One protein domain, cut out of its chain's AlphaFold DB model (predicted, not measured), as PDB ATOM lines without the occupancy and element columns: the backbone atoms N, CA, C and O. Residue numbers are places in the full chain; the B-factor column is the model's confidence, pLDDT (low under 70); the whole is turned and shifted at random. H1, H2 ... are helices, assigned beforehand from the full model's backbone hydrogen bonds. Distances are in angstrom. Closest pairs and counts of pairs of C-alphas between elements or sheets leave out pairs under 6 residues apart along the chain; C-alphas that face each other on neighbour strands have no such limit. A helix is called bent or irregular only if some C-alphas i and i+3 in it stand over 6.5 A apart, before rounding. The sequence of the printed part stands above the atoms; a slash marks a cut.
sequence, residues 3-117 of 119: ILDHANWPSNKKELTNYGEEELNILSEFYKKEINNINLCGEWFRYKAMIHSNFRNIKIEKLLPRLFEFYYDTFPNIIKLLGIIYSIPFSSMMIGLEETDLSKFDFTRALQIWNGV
ATOM      1  N   ILE A   3     -22.633 -47.258  15.202       79.88
ATOM      2  CA  ILE A   3     -21.386 -47.963  14.842       79.88
ATOM      3  C   ILE A   3     -21.038 -49.093  15.826       79.88
ATOM      4  O   ILE A   3     -20.457 -50.096  15.417       79.88
ATOM      5  N   LEU A   4     -21.424 -48.954  17.097       77.12
ATOM      6  CA  LEU A   4     -21.093 -49.889  18.184       77.12
ATOM      7  C   LEU A   4     -22.147 -50.985  18.388       77.12
ATOM      8  O   LEU A   4     -21.916 -51.931  19.136       77.12
ATOM      9  N   ASP A   5     -23.312 -50.842  17.757       81.94
ATOM     10  CA  ASP A   5     -24.475 -51.698  17.969       81.94
ATOM     11  C   ASP A   5     -24.779 -52.536  16.723       81.94
ATOM     12  O   ASP A   5     -25.819 -52.408  16.071       81.94
ATOM     13  N   HIS A   6     -23.820 -53.386  16.352       82.56
ATOM     14  CA  HIS A   6     -23.911 -54.199  15.137       82.56
ATOM     15  C   HIS A   6     -25.001 -55.270  15.187       82.56
ATOM     16  O   HIS A   6     -25.446 -55.736  14.137       82.56
ATOM     17  N   ALA A   7     -25.475 -55.629  16.381       80.56
ATOM     18  CA  ALA A   7     -26.599 -56.543  16.559       80.56
ATOM     19  C   ALA A   7     -27.915 -55.950  16.016       80.56
ATOM     20  O   ALA A   7     -28.741 -56.684  15.471       80.56
ATOM     21  N   ASN A   8     -28.079 -54.624  16.110       84.00
ATOM     22  CA  ASN A   8     -29.278 -53.902  15.675       84.00
ATOM     23  C   ASN A   8     -29.146 -53.266  14.285       84.00
ATOM     24  O   ASN A   8     -29.981 -52.452  13.882       84.00
ATOM     25  N   TRP A   9     -28.117 -53.629  13.519       89.06
ATOM     26  CA  TRP A   9     -27.987 -53.140  12.155       89.06
ATOM     27  C   TRP A   9     -29.124 -53.639  11.254       89.06
ATOM     28  O   TRP A   9     -29.556 -54.796  11.362       89.06
ATOM     29  N   PRO A  10     -29.602 -52.785  10.332       86.56
ATOM     30  CA  PRO A  10     -30.702 -53.132   9.451       86.56
ATOM     31  C   PRO A  10     -30.311 -54.277   8.516       86.56
ATOM     32  O   PRO A  10     -29.244 -54.282   7.905       86.56
ATOM     33  N   SER A  11     -31.227 -55.234   8.361       84.44
ATOM     34  CA  SER A  11     -31.083 -56.344   7.407       84.44
ATOM     35  C   SER A  11     -31.203 -55.876   5.953       84.44
ATOM     36  O   SER A  11     -30.763 -56.560   5.029       84.44
ATOM     37  N   ASN A  12     -31.876 -54.741   5.732       87.50
ATOM     38  CA  ASN A  12     -32.085 -54.184   4.408       87.50
ATOM     39  C   ASN A  12     -30.767 -53.607   3.883       87.50
ATOM     40  O   ASN A  12     -30.197 -52.700   4.482       87.50
ATOM     41  N   LYS A  13     -30.313 -54.089   2.721       81.25
ATOM     42  CA  LYS A  13     -29.047 -53.659   2.112       81.25
ATOM     43  C   LYS A  13     -28.962 -52.142   1.911       81.25
ATOM     44  O   LYS A  13     -27.915 -51.566   2.170       81.25
ATOM     45  N   LYS A  14     -30.039 -51.499   1.446       83.50
ATOM     46  CA  LYS A  14     -30.066 -50.054   1.170       83.50
ATOM     47  C   LYS A  14     -29.941 -49.245   2.461       83.50
ATOM     48  O   LYS A  14     -29.189 -48.279   2.498       83.50
ATOM     49  N   GLU A  15     -30.640 -49.662   3.510       86.06
ATOM     50  CA  GLU A  15     -30.539 -49.030   4.828       86.06
ATOM     51  C   GLU A  15     -29.168 -49.278   5.464       86.06
ATOM     52  O   GLU A  15     -28.567 -48.350   5.998       86.06
ATOM     53  N   LEU A  16     -28.632 -50.498   5.339       84.69
ATOM     54  CA  LEU A  16     -27.311 -50.860   5.850       84.69
ATOM     55  C   LEU A  16     -26.202 -50.037   5.197       84.69
ATOM     56  O   LEU A  16     -25.271 -49.636   5.895       84.69
ATOM     57  N   THR A  17     -26.302 -49.742   3.896       83.25
ATOM     58  CA  THR A  17     -25.317 -48.916   3.180       83.25
ATOM     59  C   THR A  17     -25.111 -47.573   3.866       83.25
ATOM     60  O   THR A  17     -23.970 -47.237   4.157       83.25
ATOM     61  N   ASN A  18     -26.187 -46.885   4.246       84.44
ATOM     62  CA  ASN A  18     -26.098 -45.540   4.824       84.44
ATOM     63  C   ASN A  18     -26.022 -45.558   6.365       84.44
ATOM     64  O   ASN A  18     -25.848 -44.527   7.015       84.44
ATOM     65  N   TYR A  19     -26.180 -46.731   6.987       87.88
ATOM     66  CA  TYR A  19     -26.222 -46.849   8.440       87.88
ATOM     67  C   TYR A  19     -24.881 -46.452   9.078       87.88
ATOM     68  O   TYR A  19     -23.820 -46.960   8.697       87.88
ATOM     69  N   GLY A  20     -24.944 -45.544  10.056       87.44
ATOM     70  CA  GLY A  20     -23.790 -45.083  10.833       87.44
ATOM     71  C   GLY A  20     -22.832 -44.132  10.107       87.44
ATOM     72  O   GLY A  20     -21.813 -43.789  10.689       87.44
ATOM     73  N   GLU A  21     -23.122 -43.693   8.874       88.75
ATOM     74  CA  GLU A  21     -22.219 -42.799   8.120       88.75
ATOM     75  C   GLU A  21     -22.038 -41.426   8.779       88.75
ATOM     76  O   GLU A  21     -20.928 -40.914   8.832       88.75
ATOM     77  N   GLU A  22     -23.103 -40.845   9.332       85.44
ATOM     78  CA  GLU A  22     -23.020 -39.555  10.025       85.44
ATOM     79  C   GLU A  22     -22.134 -39.633  11.277       85.44
ATOM     80  O   GLU A  22     -21.238 -38.813  11.459       85.44
ATOM     81  N   GLU A  23     -22.322 -40.672  12.097       85.69
ATOM     82  CA  GLU A  23     -21.461 -40.927  13.258       85.69
ATOM     83  C   GLU A  23     -20.008 -41.170  12.829       85.69
ATOM     84  O   GLU A  23     -19.086 -40.693  13.486       85.69
ATOM     85  N   LEU A  24     -19.798 -41.878  11.713       88.62
ATOM     86  CA  LEU A  24     -18.467 -42.163  11.185       88.62
ATOM     87  C   LEU A  24     -17.777 -40.873  10.757       88.62
ATOM     88  O   LEU A  24     -16.613 -40.683  11.090       88.62
ATOM     89  N   ASN A  25     -18.495 -39.982  10.073       85.94
ATOM     90  CA  ASN A  25     -17.972 -38.688   9.649       85.94
ATOM     91  C   ASN A  25     -17.558 -37.843  10.859       85.94
ATOM     92  O   ASN A  25     -16.434 -37.345  10.889       85.94
ATOM     93  N   ILE A  26     -18.410 -37.756  11.888       84.50
ATOM     94  CA  ILE A  26     -18.108 -37.023  13.128       84.50
ATOM     95  C   ILE A  26     -16.849 -37.584  13.800       84.50
ATOM     96  O   ILE A  26     -15.923 -36.833  14.106       84.50
ATOM     97  N   LEU A  27     -16.785 -38.905  13.995       82.75
ATOM     98  CA  LEU A  27     -15.612 -39.555  14.579       82.75
ATOM     99  C   LEU A  27     -14.364 -39.340  13.724       82.75
ATOM    100  O   LEU A  27     -13.289 -39.096  14.259       82.75
ATOM    101  N   SER A  28     -14.496 -39.433  12.404       84.31
ATOM    102  CA  SER A  28     -13.365 -39.299  11.496       84.31
ATOM    103  C   SER A  28     -12.764 -37.904  11.524       84.31
ATOM    104  O   SER A  28     -11.546 -37.771  11.509       84.31
ATOM    105  N   GLU A  29     -13.599 -36.872  11.640       84.06
ATOM    106  CA  GLU A  29     -13.142 -35.494  11.791       84.06
ATOM    107  C   GLU A  29     -12.461 -35.281  13.140       84.06
ATOM    108  O   GLU A  29     -11.392 -34.669  13.208       84.06
ATOM    109  N   PHE A  30     -13.038 -35.841  14.206       82.69
ATOM    110  CA  PHE A  30     -12.484 -35.735  15.552       82.69
ATOM    111  C   PHE A  30     -11.130 -36.453  15.678       82.69
ATOM    112  O   PHE A  30     -10.175 -35.911  16.232       82.69
ATOM    113  N   TYR A  31     -11.012 -37.645  15.088       82.38
ATOM    114  CA  TYR A  31      -9.830 -38.507  15.156       82.38
ATOM    115  C   TYR A  31      -8.944 -38.449  13.905       82.38
ATOM    116  O   TYR A  31      -8.085 -39.311  13.725       82.38
ATOM    117  N   LYS A  32      -9.075 -37.426  13.053       83.88
ATOM    118  CA  LYS A  32      -8.360 -37.328  11.761       83.88
ATOM    119  C   LYS A  32      -6.833 -37.379  11.840       83.88
ATOM    120  O   LYS A  32      -6.179 -37.620  10.834       83.88
ATOM    121  N   LYS A  33      -6.252 -37.095  13.012       82.94
ATOM    122  CA  LYS A  33      -4.804 -37.226  13.255       82.94
ATOM    123  C   LYS A  33      -4.377 -38.683  13.429       82.94
ATOM    124  O   LYS A  33      -3.235 -39.020  13.145       82.94
ATOM    125  N   GLU A  34      -5.292 -39.522  13.901       79.94
ATOM    126  CA  GLU A  34      -5.043 -40.926  14.193       79.94
ATOM    127  C   GLU A  34      -5.371 -41.835  13.016       79.94
ATOM    128  O   GLU A  34      -4.743 -42.880  12.865       79.94
ATOM    129  N   ILE A  35      -6.328 -41.463  12.173       80.94
ATOM    130  CA  ILE A  35      -6.731 -42.279  11.029       80.94
ATOM    131  C   ILE A  35      -6.280 -41.681   9.706       80.94
ATOM    132  O   ILE A  35      -6.179 -40.468   9.537       80.94
ATOM    133  N   ASN A  36      -6.048 -42.557   8.736       76.31
ATOM    134  CA  ASN A  36      -5.815 -42.148   7.369       76.31
ATOM    135  C   ASN A  36      -7.163 -42.113   6.638       76.31
ATOM    136  O   ASN A  36      -7.684 -43.150   6.237       76.31
ATOM    137  N   ASN A  37      -7.728 -40.922   6.432       67.88
ATOM    138  CA  ASN A  37      -9.059 -40.759   5.824       67.88
ATOM    139  C   ASN A  37      -9.177 -41.264   4.372       67.88
ATOM    140  O   ASN A  37     -10.273 -41.253   3.802       67.88
ATOM    141  N   ILE A  38      -8.086 -41.732   3.756       75.00
ATOM    142  CA  ILE A  38      -8.131 -42.381   2.449       75.00
ATOM    143  C   ILE A  38      -9.054 -43.607   2.526       75.00
ATOM    144  O   ILE A  38      -8.758 -44.599   3.184       75.00
ATOM    145  N   ASN A  39     -10.161 -43.546   1.780       81.31
ATOM    146  CA  ASN A  39     -11.120 -44.640   1.592       81.31
ATOM    147  C   ASN A  39     -11.913 -45.073   2.845       81.31
ATOM    148  O   ASN A  39     -12.441 -46.186   2.866       81.31
ATOM    149  N   LEU A  40     -12.069 -44.206   3.852       87.94
ATOM    150  CA  LEU A  40     -12.798 -44.539   5.084       87.94
ATOM    151  C   LEU A  40     -14.229 -45.044   4.821       87.94
ATOM    152  O   LEU A  40     -14.633 -46.074   5.359       87.94
ATOM    153  N   CYS A  41     -14.985 -44.375   3.945       87.62
ATOM    154  CA  CYS A  41     -16.349 -44.796   3.605       87.62
ATOM    155  C   CYS A  41     -16.389 -46.173   2.922       87.62
ATOM    156  O   CYS A  41     -17.252 -46.999   3.224       87.62
ATOM    157  N   GLY A  42     -15.447 -46.451   2.014       89.00
ATOM    158  CA  GLY A  42     -15.369 -47.748   1.336       89.00
ATOM    159  C   GLY A  42     -14.954 -48.870   2.287       89.00
ATOM    160  O   GLY A  42     -15.459 -49.991   2.203       89.00
ATOM    161  N   GLU A  43     -14.070 -48.562   3.229       92.56
ATOM    162  CA  GLU A  43     -13.693 -49.460   4.311       92.56
ATOM    163  C   GLU A  43     -14.881 -49.765   5.231       92.56
ATOM    164  O   GLU A  43     -15.180 -50.939   5.459       92.56
ATOM    165  N   TRP A  44     -15.627 -48.740   5.655       92.31
ATOM    166  CA  TRP A  44     -16.845 -48.885   6.455       92.31
ATOM    167  C   TRP A  44     -17.890 -49.764   5.777       92.31
ATOM    168  O   TRP A  44     -18.461 -50.660   6.401       92.31
ATOM    169  N   PHE A  45     -18.120 -49.555   4.481       90.38
ATOM    170  CA  PHE A  45     -19.045 -50.374   3.707       90.38
ATOM    171  C   PHE A  45     -18.649 -51.859   3.722       90.38
ATOM    172  O   PHE A  45     -19.481 -52.725   4.012       90.38
ATOM    173  N   ARG A  46     -17.374 -52.165   3.450       90.75
ATOM    174  CA  ARG A  46     -16.870 -53.549   3.441       90.75
ATOM    175  C   ARG A  46     -16.887 -54.177   4.833       90.75
ATOM    176  O   ARG A  46     -17.292 -55.331   4.961       90.75
ATOM    177  N   TYR A  47     -16.513 -53.416   5.860       92.38
ATOM    178  CA  TYR A  47     -16.604 -53.840   7.254       92.38
ATOM    179  C   TYR A  47     -18.044 -54.219   7.611       92.38
ATOM    180  O   TYR A  47     -18.288 -55.328   8.091       92.38
ATOM    181  N   LYS A  48     -19.019 -53.357   7.287       91.00
ATOM    182  CA  LYS A  48     -20.436 -53.633   7.551       91.00
ATOM    183  C   LYS A  48     -20.911 -54.922   6.890       91.00
ATOM    184  O   LYS A  48     -21.552 -55.751   7.536       91.00
ATOM    185  N   ALA A  49     -20.571 -55.109   5.615       89.00
ATOM    186  CA  ALA A  49     -20.918 -56.316   4.869       89.00
ATOM    187  C   ALA A  49     -20.305 -57.583   5.495       89.00
ATOM    188  O   ALA A  49     -20.977 -58.613   5.594       89.00
ATOM    189  N   MET A  50     -19.053 -57.500   5.949       90.25
ATOM    190  CA  MET A  50     -18.334 -58.605   6.584       90.25
ATOM    191  C   MET A  50     -18.950 -58.984   7.938       90.25
ATOM    192  O   MET A  50     -19.252 -60.164   8.152       90.25
ATOM    193  N   ILE A  51     -19.219 -58.005   8.808       89.25
ATOM    194  CA  ILE A  51     -19.879 -58.238  10.101       89.25
ATOM    195  C   ILE A  51     -21.277 -58.813   9.897       89.25
ATOM    196  O   ILE A  51     -21.624 -59.818  10.513       89.25
ATOM    197  N   HIS A  52     -22.069 -58.224   8.999       85.06
ATOM    198  CA  HIS A  52     -23.437 -58.672   8.759       85.06
ATOM    199  C   HIS A  52     -23.492 -60.118   8.233       85.06
ATOM    200  O   HIS A  52     -24.402 -60.863   8.589       85.06
ATOM    201  N   SER A  53     -22.519 -60.533   7.415       84.62
ATOM    202  CA  SER A  53     -22.496 -61.879   6.820       84.62
ATOM    203  C   SER A  53     -22.013 -62.961   7.786       84.62
ATOM    204  O   SER A  53     -22.501 -64.085   7.723       84.62
ATOM    205  N   ASN A  54     -21.069 -62.637   8.675       84.56
ATOM    206  CA  ASN A  54     -20.346 -63.654   9.450       84.56
ATOM    207  C   ASN A  54     -20.551 -63.547  10.965       84.56
ATOM    208  O   ASN A  54     -20.418 -64.534  11.685       84.56
ATOM    209  N   PHE A  55     -20.856 -62.350  11.466       85.12
ATOM    210  CA  PHE A  55     -20.717 -62.019  12.886       85.12
ATOM    211  C   PHE A  55     -21.926 -61.296  13.483       85.12
ATOM    212  O   PHE A  55     -21.872 -60.874  14.635       85.12
ATOM    213  N   ARG A  56     -23.040 -61.206  12.747       78.31
ATOM    214  CA  ARG A  56     -24.259 -60.486  13.155       78.31
ATOM    215  C   ARG A  56     -24.743 -60.828  14.568       78.31
ATOM    216  O   ARG A  56     -25.176 -59.945  15.297       78.31
ATOM    217  N   ASN A  57     -24.645 -62.098  14.955       82.81
ATOM    218  CA  ASN A  57     -25.130 -62.596  16.246       82.81
ATOM    219  C   ASN A  57     -24.018 -62.750  17.298       82.81
ATOM    220  O   ASN A  57     -24.252 -63.303  18.374       82.81
ATOM    221  N   ILE A  58     -22.791 -62.319  16.996       83.75
ATOM    222  CA  ILE A  58     -21.674 -62.388  17.939       83.75
ATOM    223  C   ILE A  58     -21.691 -61.139  18.810       83.75
ATOM    224  O   ILE A  58     -21.770 -60.027  18.302       83.75
ATOM    225  N   LYS A  59     -21.584 -61.314  20.129       82.94
ATOM    226  CA  LYS A  59     -21.458 -60.180  21.048       82.94
ATOM    227  C   LYS A  59     -20.156 -59.415  20.805       82.94
ATOM    228  O   LYS A  59     -19.123 -60.030  20.527       82.94
ATOM    229  N   ILE A  60     -20.196 -58.094  20.944       79.19
ATOM    230  CA  ILE A  60     -19.068 -57.231  20.587       79.19
ATOM    231  C   ILE A  60     -17.792 -57.565  21.366       79.19
ATOM    232  O   ILE A  60     -16.713 -57.551  20.787       79.19
ATOM    233  N   GLU A  61     -17.902 -57.990  22.623       80.12
ATOM    234  CA  GLU A  61     -16.758 -58.333  23.478       80.12
ATOM    235  C   GLU A  61     -15.979 -59.545  22.949       80.12
ATOM    236  O   GLU A  61     -14.781 -59.671  23.183       80.12
ATOM    237  N   LYS A  62     -16.647 -60.437  22.205       81.81
ATOM    238  CA  LYS A  62     -16.013 -61.586  21.538       81.81
ATOM    239  C   LYS A  62     -15.550 -61.262  20.121       81.81
ATOM    240  O   LYS A  62     -14.632 -61.902  19.614       81.81
ATOM    241  N   LEU A  63     -16.223 -60.321  19.466       84.00
ATOM    242  CA  LEU A  63     -15.914 -59.904  18.105       84.00
ATOM    243  C   LEU A  63     -14.681 -58.999  18.071       84.00
ATOM    244  O   LEU A  63     -13.811 -59.196  17.231       84.00
ATOM    245  N   LEU A  64     -14.585 -58.050  19.002       83.44
ATOM    246  CA  LEU A  64     -13.555 -57.019  19.014       83.44
ATOM    247  C   LEU A  64     -12.128 -57.602  19.000       83.44
ATOM    248  O   LEU A  64     -11.383 -57.226  18.098       83.44
ATOM    249  N   PRO A  65     -11.749 -58.580  19.856       82.62
ATOM    250  CA  PRO A  65     -10.422 -59.201  19.778       82.62
ATOM    251  C   PRO A  65     -10.123 -59.802  18.400       82.62
ATOM    252  O   PRO A  65      -9.043 -59.598  17.857       82.62
ATOM    253  N   ARG A  66     -11.107 -60.476  17.789       85.12
ATOM    254  CA  ARG A  66     -10.953 -61.098  16.464       85.12
ATOM    255  C   ARG A  66     -10.760 -60.067  15.359       85.12
ATOM    256  O   ARG A  66     -10.036 -60.332  14.405       85.12
ATOM    257  N   LEU A  67     -11.419 -58.912  15.467       86.69
ATOM    258  CA  LEU A  67     -11.230 -57.814  14.522       86.69
ATOM    259  C   LEU A  67      -9.792 -57.299  14.570       86.69
ATOM    260  O   LEU A  67      -9.164 -57.189  13.521       86.69
ATOM    261  N   PHE A  68      -9.256 -57.066  15.768       83.81
ATOM    262  CA  PHE A  68      -7.863 -56.650  15.940       83.81
ATOM    263  C   PHE A  68      -6.863 -57.697  15.456       83.81
ATOM    264  O   PHE A  68      -5.881 -57.339  14.817       83.81
ATOM    265  N   GLU A  69      -7.116 -58.972  15.733       84.38
ATOM    266  CA  GLU A  69      -6.188 -60.050  15.396       84.38
ATOM    267  C   GLU A  69      -6.137 -60.339  13.890       84.38
ATOM    268  O   GLU A  69      -5.056 -60.472  13.324       84.38
ATOM    269  N   PHE A  70      -7.295 -60.421  13.229       85.38
ATOM    270  CA  PHE A  70      -7.368 -60.955  11.863       85.38
ATOM    271  C   PHE A  70      -7.690 -59.924  10.791       85.38
ATOM    272  O   PHE A  70      -7.467 -60.185   9.611       85.38
ATOM    273  N   TYR A  71      -8.249 -58.775  11.168       87.62
ATOM    274  CA  TYR A  71      -8.805 -57.835  10.200       87.62
ATOM    275  C   TYR A  71      -8.148 -56.458  10.230       87.62
ATOM    276  O   TYR A  71      -8.523 -55.633   9.398       87.62
ATOM    277  N   TYR A  72      -7.168 -56.214  11.111       87.69
ATOM    278  CA  TYR A  72      -6.502 -54.913  11.244       87.69
ATOM    279  C   TYR A  72      -5.990 -54.387   9.901       87.69
ATOM    280  O   TYR A  72      -6.346 -53.286   9.506       87.69
ATOM    281  N   ASP A  73      -5.270 -55.204   9.133       88.00
ATOM    282  CA  ASP A  73      -4.732 -54.780   7.832       88.00
ATOM    283  C   ASP A  73      -5.812 -54.620   6.749       88.00
ATOM    284  O   ASP A  73      -5.624 -53.907   5.764       88.00
ATOM    285  N   THR A  74      -6.964 -55.280   6.916       90.31
ATOM    286  CA  THR A  74      -8.081 -55.213   5.957       90.31
ATOM    287  C   THR A  74      -8.949 -53.976   6.186       90.31
ATOM    288  O   THR A  74      -9.428 -53.365   5.227       90.31
ATOM    289  N   PHE A  75      -9.160 -53.614   7.455       92.00
ATOM    290  CA  PHE A  75      -9.960 -52.468   7.882       92.00
ATOM    291  C   PHE A  75      -9.197 -51.607   8.909       92.00
ATOM    292  O   PHE A  75      -9.657 -51.453  10.046       92.00
ATOM    293  N   PRO A  76      -8.036 -51.036   8.538       89.88
ATOM    294  CA  PRO A  76      -7.154 -50.367   9.489       89.88
ATOM    295  C   PRO A  76      -7.778 -49.123  10.121       89.88
ATOM    296  O   PRO A  76      -7.634 -48.915  11.326       89.88
ATOM    297  N   ASN A  77      -8.504 -48.303   9.359       90.94
ATOM    298  CA  ASN A  77      -9.091 -47.075   9.887       90.94
ATOM    299  C   ASN A  77     -10.296 -47.362  10.780       90.94
ATOM    300  O   ASN A  77     -10.428 -46.769  11.851       90.94
ATOM    301  N   ILE A  78     -11.161 -48.290  10.367       91.50
ATOM    302  CA  ILE A  78     -12.339 -48.681  11.143       91.50
ATOM    303  C   ILE A  78     -11.914 -49.373  12.431       91.50
ATOM    304  O   ILE A  78     -12.422 -49.035  13.495       91.50
ATOM    305  N   ILE A  79     -10.952 -50.294  12.373       90.00
ATOM    306  CA  ILE A  79     -10.482 -50.997  13.570       90.00
ATOM    307  C   ILE A  79      -9.737 -50.045  14.500       90.00
ATOM    308  O   ILE A  79      -9.953 -50.106  15.711       90.00
ATOM    309  N   LYS A  80      -8.941 -49.106  13.970       88.12
ATOM    310  CA  LYS A  80      -8.320 -48.069  14.800       88.12
ATOM    311  C   LYS A  80      -9.376 -47.186  15.478       88.12
ATOM    312  O   LYS A  80      -9.281 -46.988  16.686       88.12
ATOM    313  N   LEU A  81     -10.418 -46.746  14.762       87.81
ATOM    314  CA  LEU A  81     -11.548 -46.006  15.352       87.81
ATOM    315  C   LEU A  81     -12.260 -46.802  16.448       87.81
ATOM    316  O   LEU A  81     -12.497 -46.273  17.530       87.81
ATOM    317  N   LEU A  82     -12.582 -48.072  16.197       86.50
ATOM    318  CA  LEU A  82     -13.204 -48.934  17.203       86.50
ATOM    319  C   LEU A  82     -12.291 -49.080  18.425       86.50
ATOM    320  O   LEU A  82     -12.764 -48.971  19.551       86.50
ATOM    321  N   GLY A  83     -10.985 -49.242  18.220       83.25
ATOM    322  CA  GLY A  83      -9.998 -49.299  19.297       83.25
ATOM    323  C   GLY A  83     -10.006 -48.057  20.162       83.25
ATOM    324  O   GLY A  83     -10.039 -48.173  21.382       83.25
ATOM    325  N   ILE A  84     -10.052 -46.880  19.539       82.44
ATOM    326  CA  ILE A  84     -10.186 -45.613  20.256       82.44
ATOM    327  C   ILE A  84     -11.450 -45.618  21.114       82.44
ATOM    328  O   ILE A  84     -11.375 -45.423  22.323       82.44
ATOM    329  N   ILE A  85     -12.602 -45.895  20.503       81.06
ATOM    330  CA  ILE A  85     -13.903 -45.796  21.172       81.06
ATOM    331  C   ILE A  85     -14.018 -46.792  22.331       81.06
ATOM    332  O   ILE A  85     -14.478 -46.424  23.407       81.06
ATOM    333  N   TYR A  86     -13.577 -48.038  22.139       77.88
ATOM    334  CA  TYR A  86     -13.660 -49.082  23.168       77.88
ATOM    335  C   TYR A  86     -12.578 -48.980  24.244       77.88
ATOM    336  O   TYR A  86     -12.739 -49.576  25.308       77.88
ATOM    337  N   SER A  87     -11.496 -48.235  24.002       73.88
ATOM    338  CA  SER A  87     -10.459 -48.014  25.017       73.88
ATOM    339  C   SER A  87     -10.736 -46.798  25.907       73.88
ATOM    340  O   SER A  87     -10.077 -46.627  26.934       73.88
ATOM    341  N   ILE A  88     -11.714 -45.965  25.545       65.38
ATOM    342  CA  ILE A  88     -12.179 -44.852  26.370       65.38
ATOM    343  C   ILE A  88     -13.202 -45.396  27.386       65.38
ATOM    344  O   ILE A  88     -14.207 -45.990  26.988       65.38
ATOM    345  N   PRO A  89     -13.002 -45.202  28.705       55.47
ATOM    346  CA  PRO A  89     -14.021 -45.532  29.694       55.47
ATOM    347  C   PRO A  89     -15.328 -44.801  29.360       55.47
ATOM    348  O   PRO A  89     -15.324 -43.595  29.132       55.47
ATOM    349  N   PHE A  90     -16.466 -45.500  29.374       44.19
ATOM    350  CA  PHE A  90     -17.779 -44.919  29.034       44.19
ATOM    351  C   PHE A  90     -18.120 -43.637  29.829       44.19
ATOM    352  O   PHE A  90     -18.865 -42.791  29.336       44.19
ATOM    353  N   SER A  91     -17.544 -43.451  31.027       39.19
ATOM    354  CA  SER A  91     -17.677 -42.227  31.833       39.19
ATOM    355  C   SER A  91     -17.074 -40.980  31.173       39.19
ATOM    356  O   SER A  91     -17.564 -39.877  31.396       39.19
ATOM    357  N   SER A  92     -16.054 -41.135  30.326       45.09
ATOM    358  CA  SER A  92     -15.428 -40.047  29.567       45.09
ATOM    359  C   SER A  92     -16.236 -39.677  28.323       45.09
ATOM    360  O   SER A  92     -16.199 -38.534  27.890       45.09
ATOM    361  N   MET A  93     -17.011 -40.614  27.764       40.97
ATOM    362  CA  MET A  93     -17.791 -40.393  26.539       40.97
ATOM    363  C   MET A  93     -19.025 -39.501  26.768       40.97
ATOM    364  O   MET A  93     -19.478 -38.838  25.842       40.97
ATOM    365  N   MET A  94     -19.554 -39.458  27.999       34.34
ATOM    366  CA  MET A  94     -20.651 -38.554  28.385       34.34
ATOM    367  C   MET A  94     -20.188 -37.183  28.900       34.34
ATOM    368  O   MET A  94     -20.999 -36.264  28.942       34.34
ATOM    369  N   ILE A  95     -18.916 -37.036  29.282       39.97
ATOM    370  CA  ILE A  95     -18.374 -35.798  29.873       39.97
ATOM    371  C   ILE A  95     -17.391 -35.085  28.917       39.97
ATOM    372  O   ILE A  95     -17.208 -33.880  29.023       39.97
ATOM    373  N   GLY A  96     -16.788 -35.788  27.951       42.34
ATOM    374  CA  GLY A  96     -15.600 -35.341  27.210       42.34
ATOM    375  C   GLY A  96     -15.769 -35.129  25.703       42.34
ATOM    376  O   GLY A  96     -14.825 -35.372  24.957       42.34
ATOM    377  N   LEU A  97     -16.935 -34.669  25.231       44.94
ATOM    378  CA  LEU A  97     -16.990 -33.984  23.925       44.94
ATOM    379  C   LEU A  97     -16.400 -32.560  23.994       44.94
ATOM    380  O   LEU A  97     -16.186 -31.943  22.954       44.94
ATOM    381  N   GLU A  98     -16.056 -32.077  25.192       43.66
ATOM    382  CA  GLU A  98     -15.096 -30.991  25.384       43.66
ATOM    383  C   GLU A  98     -13.696 -31.578  25.651       43.66
ATOM    384  O   GLU A  98     -13.419 -32.172  26.690       43.66
ATOM    385  N   GLU A  99     -12.828 -31.440  24.647       44.88
ATOM    386  CA  GLU A  99     -11.366 -31.342  24.765       44.88
ATOM    387  C   GLU A  99     -10.623 -32.389  25.621       44.88
ATOM    388  O   GLU A  99      -9.865 -32.046  26.529       44.88
ATOM    389  N   THR A 100     -10.711 -33.682  25.289       46.75
ATOM    390  CA  THR A 100      -9.662 -34.625  25.731       46.75
ATOM    391  C   THR A 100      -8.590 -34.776  24.651       46.75
ATOM    392  O   THR A 100      -8.850 -35.261  23.554       46.75
ATOM    393  N   ASP A 101      -7.365 -34.335  24.958       47.78
ATOM    394  CA  ASP A 101      -6.200 -34.420  24.070       47.78
ATOM    395  C   ASP A 101      -5.706 -35.872  23.955       47.78
ATOM    396  O   ASP A 101      -4.938 -36.386  24.774       47.78
ATOM    397  N   LEU A 102      -6.193 -36.549  22.918       49.53
ATOM    398  CA  LEU A 102      -5.932 -37.957  22.609       49.53
ATOM    399  C   LEU A 102      -4.482 -38.245  22.221       49.53
ATOM    400  O   LEU A 102      -4.093 -39.408  22.195       49.53
ATOM    401  N   SER A 103      -3.662 -37.212  21.996       44.09
ATOM    402  CA  SER A 103      -2.220 -37.375  21.767       44.09
ATOM    403  C   SER A 103      -1.485 -38.001  22.961       44.09
ATOM    404  O   SER A 103      -0.362 -38.480  22.819       44.09
ATOM    405  N   LYS A 104      -2.122 -38.028  24.140       42.81
ATOM    406  CA  LYS A 104      -1.619 -38.690  25.353       42.81
ATOM    407  C   LYS A 104      -2.107 -40.131  25.515       42.81
ATOM    408  O   LYS A 104      -1.680 -40.803  26.455       42.81
ATOM    409  N   PHE A 105      -3.012 -40.604  24.657       48.19
ATOM    410  CA  PHE A 105      -3.551 -41.955  24.751       48.19
ATOM    411  C   PHE A 105      -2.594 -42.957  24.094       48.19
ATOM    412  O   PHE A 105      -2.465 -43.029  22.875       48.19
ATOM    413  N   ASP A 106      -1.899 -43.738  24.918       55.12
ATOM    414  CA  ASP A 106      -0.945 -44.738  24.447       55.12
ATOM    415  C   ASP A 106      -1.670 -46.010  23.977       55.12
ATOM    416  O   ASP A 106      -1.982 -46.915  24.760       55.12
ATOM    417  N   PHE A 107      -1.922 -46.079  22.668       50.66
ATOM    418  CA  PHE A 107      -2.511 -47.246  22.005       50.66
ATOM    419  C   PHE A 107      -1.736 -48.538  22.247       50.66
ATOM    420  O   PHE A 107      -2.341 -49.604  22.356       50.66
ATOM    421  N   THR A 108      -0.410 -48.457  22.355       48.47
ATOM    422  CA  THR A 108       0.442 -49.629  22.580       48.47
ATOM    423  C   THR A 108       0.183 -50.194  23.968       48.47
ATOM    424  O   THR A 108       0.006 -51.402  24.132       48.47
ATOM    425  N   ARG A 109       0.072 -49.317  24.967       51.50
ATOM    426  CA  ARG A 109      -0.275 -49.701  26.337       51.50
ATOM    427  C   ARG A 109      -1.695 -50.258  26.440       51.50
ATOM    428  O   ARG A 109      -1.900 -51.244  27.143       51.50
ATOM    429  N   ALA A 110      -2.662 -49.679  25.728       50.38
ATOM    430  CA  ALA A 110      -4.031 -50.199  25.683       50.38
ATOM    431  C   ALA A 110      -4.089 -51.611  25.063       50.38
ATOM    432  O   ALA A 110      -4.700 -52.510  25.641       50.38
ATOM    433  N   LEU A 111      -3.371 -51.839  23.955       48.25
ATOM    434  CA  LEU A 111      -3.222 -53.156  23.320       48.25
ATOM    435  C   LEU A 111      -2.550 -54.180  24.248       48.25
ATOM    436  O   LEU A 111      -2.983 -55.328  24.316       48.25
ATOM    437  N   GLN A 112      -1.521 -53.776  24.996       49.28
ATOM    438  CA  GLN A 112      -0.845 -54.642  25.971       49.28
ATOM    439  C   GLN A 112      -1.752 -55.033  27.142       49.28
ATOM    440  O   GLN A 112      -1.751 -56.192  27.550       49.28
ATOM    441  N   ILE A 113      -2.548 -54.091  27.663       49.00
ATOM    442  CA  ILE A 113      -3.542 -54.373  28.707       49.00
ATOM    443  C   ILE A 113      -4.587 -55.356  28.174       49.00
ATOM    444  O   ILE A 113      -4.917 -56.320  28.856       49.00
ATOM    445  N   TRP A 114      -5.053 -55.167  26.941       40.38
ATOM    446  CA  TRP A 114      -6.041 -56.048  26.321       40.38
ATOM    447  C   TRP A 114      -5.506 -57.473  26.097       40.38
ATOM    448  O   TRP A 114      -6.157 -58.447  26.469       40.38
ATOM    449  N   ASN A 115      -4.276 -57.600  25.595       41.91
ATOM    450  CA  ASN A 115      -3.608 -58.891  25.403       41.91
ATOM    451  C   ASN A 115      -3.239 -59.589  26.727       41.91
ATOM    452  O   ASN A 115      -3.012 -60.796  26.739       41.91
ATOM    453  N   GLY A 116      -3.187 -58.857  27.846       37.72
ATOM    454  CA  GLY A 116      -2.902 -59.395  29.180       37.72
ATOM    455  C   GLY A 116      -4.124 -59.910  29.951       37.72
ATOM    456  O   GLY A 116      -3.952 -60.553  30.987       37.72
ATOM    457  N   VAL A 117      -5.345 -59.640  29.475       42.25
ATOM    458  CA  VAL A 117      -6.606 -60.005  30.158       42.25
ATOM    459  C   VAL A 117      -7.203 -61.322  29.634       42.25
ATOM    460  O   VAL A 117      -8.085 -61.894  30.273       42.25
TER     461      VAL A 117
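Overview. This is residues 3 to 117 of the 119 residues of an uncharacterized protein of Rhizophagus sp. MUCL 43196 (UniProt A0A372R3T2). Helices are gathered round one helix, H5, which lies in the middle, with H2, H3, H4 and H7 set about it and few close contacts between them. H1 lies beyond H3 at one end of the longest axis, H7 lies toward the other end, and little H6 and residues 94 to 106 run along the outside on the way to H7. The printed part has 115 residues with seven named helices, H1 to H7 in order along the chain, and no named strand; the class is all helix. It is compact, with a radius of gyration of the C-alphas of 14.2 A and spans of 39 by 30 by 27 A.

Along the chain. The printed part begins at Ile 3, and H1 follows at residues 13 to 18, with C-alpha 13 at (-29.047, -53.659, 2.112). H2 is residues 21 to 30, 14.1 A long from first to last C-alpha. H3, residues 40 to 54, is the longest helix at 21.0 A. H4, residues 60 to 70, measures 15.1 A and is neither bent nor irregular, but only just: C-alphas 62 and 65 are 6.3 A apart. H5, residues 76 to 87, measures 16.0 A and begins with C-alpha 76 at (-7.154, -50.367, 9.489). H6 is residues 90 to 93. H7, residues 107 to 116, measures 14.1 A and ends with C-alpha 116 at (-2.902, -59.395, 29.180).

Arrangement. H1 and H2 meet only through their link. H1 and H3 are close but not clearly touching, with the closest C-alphas, those of Thr 17 and Phe 45, 6.5 A apart; they run opposite ways at a steep tilt of 37 degrees, only just more than shallow. H2 is close to H5 but not clearly touching, at Leu 27 and Leu 81, whose C-alphas are the closest at 7.7 A; the two are about perpendicular at 78 degrees. H3 and H5 touch, H5 with residues 77 to 78 alone; the closest C-alphas, of Trp 44 and Ile 78, are 6.5 A apart, and the lines are about perpendicular at 75 degrees. H4 and H5 are close but not clearly touching, with the closest C-alphas, of Phe 68 and Ile 79, at 6.7 A; they run opposite ways at a steep tilt of 40 degrees. H5 and H7 are close but not clearly touching, with the closest C-alphas, of Ser 87 and Ala 110, at 6.8 A; they are only just about perpendicular at 70.2 degrees. H6 is apart from H5 and H7. Each O i to N i+4 pair is within hydrogen-bond range in H2, H3, H5 and H7, against 1 of 2 in H1 and 5 of 7 in H4; H6 is too short for such a pair.

Size, cuts and confidence. The C-alphas farthest apart, those of Lys 14 and Gly 116, are 40.1 A apart. The printed part has no cut. The link from H6 to H7, 13 residues, is long. The mean pLDDT of the printed part is 74.7; residue 37 and residues 88 to 117 are under 70.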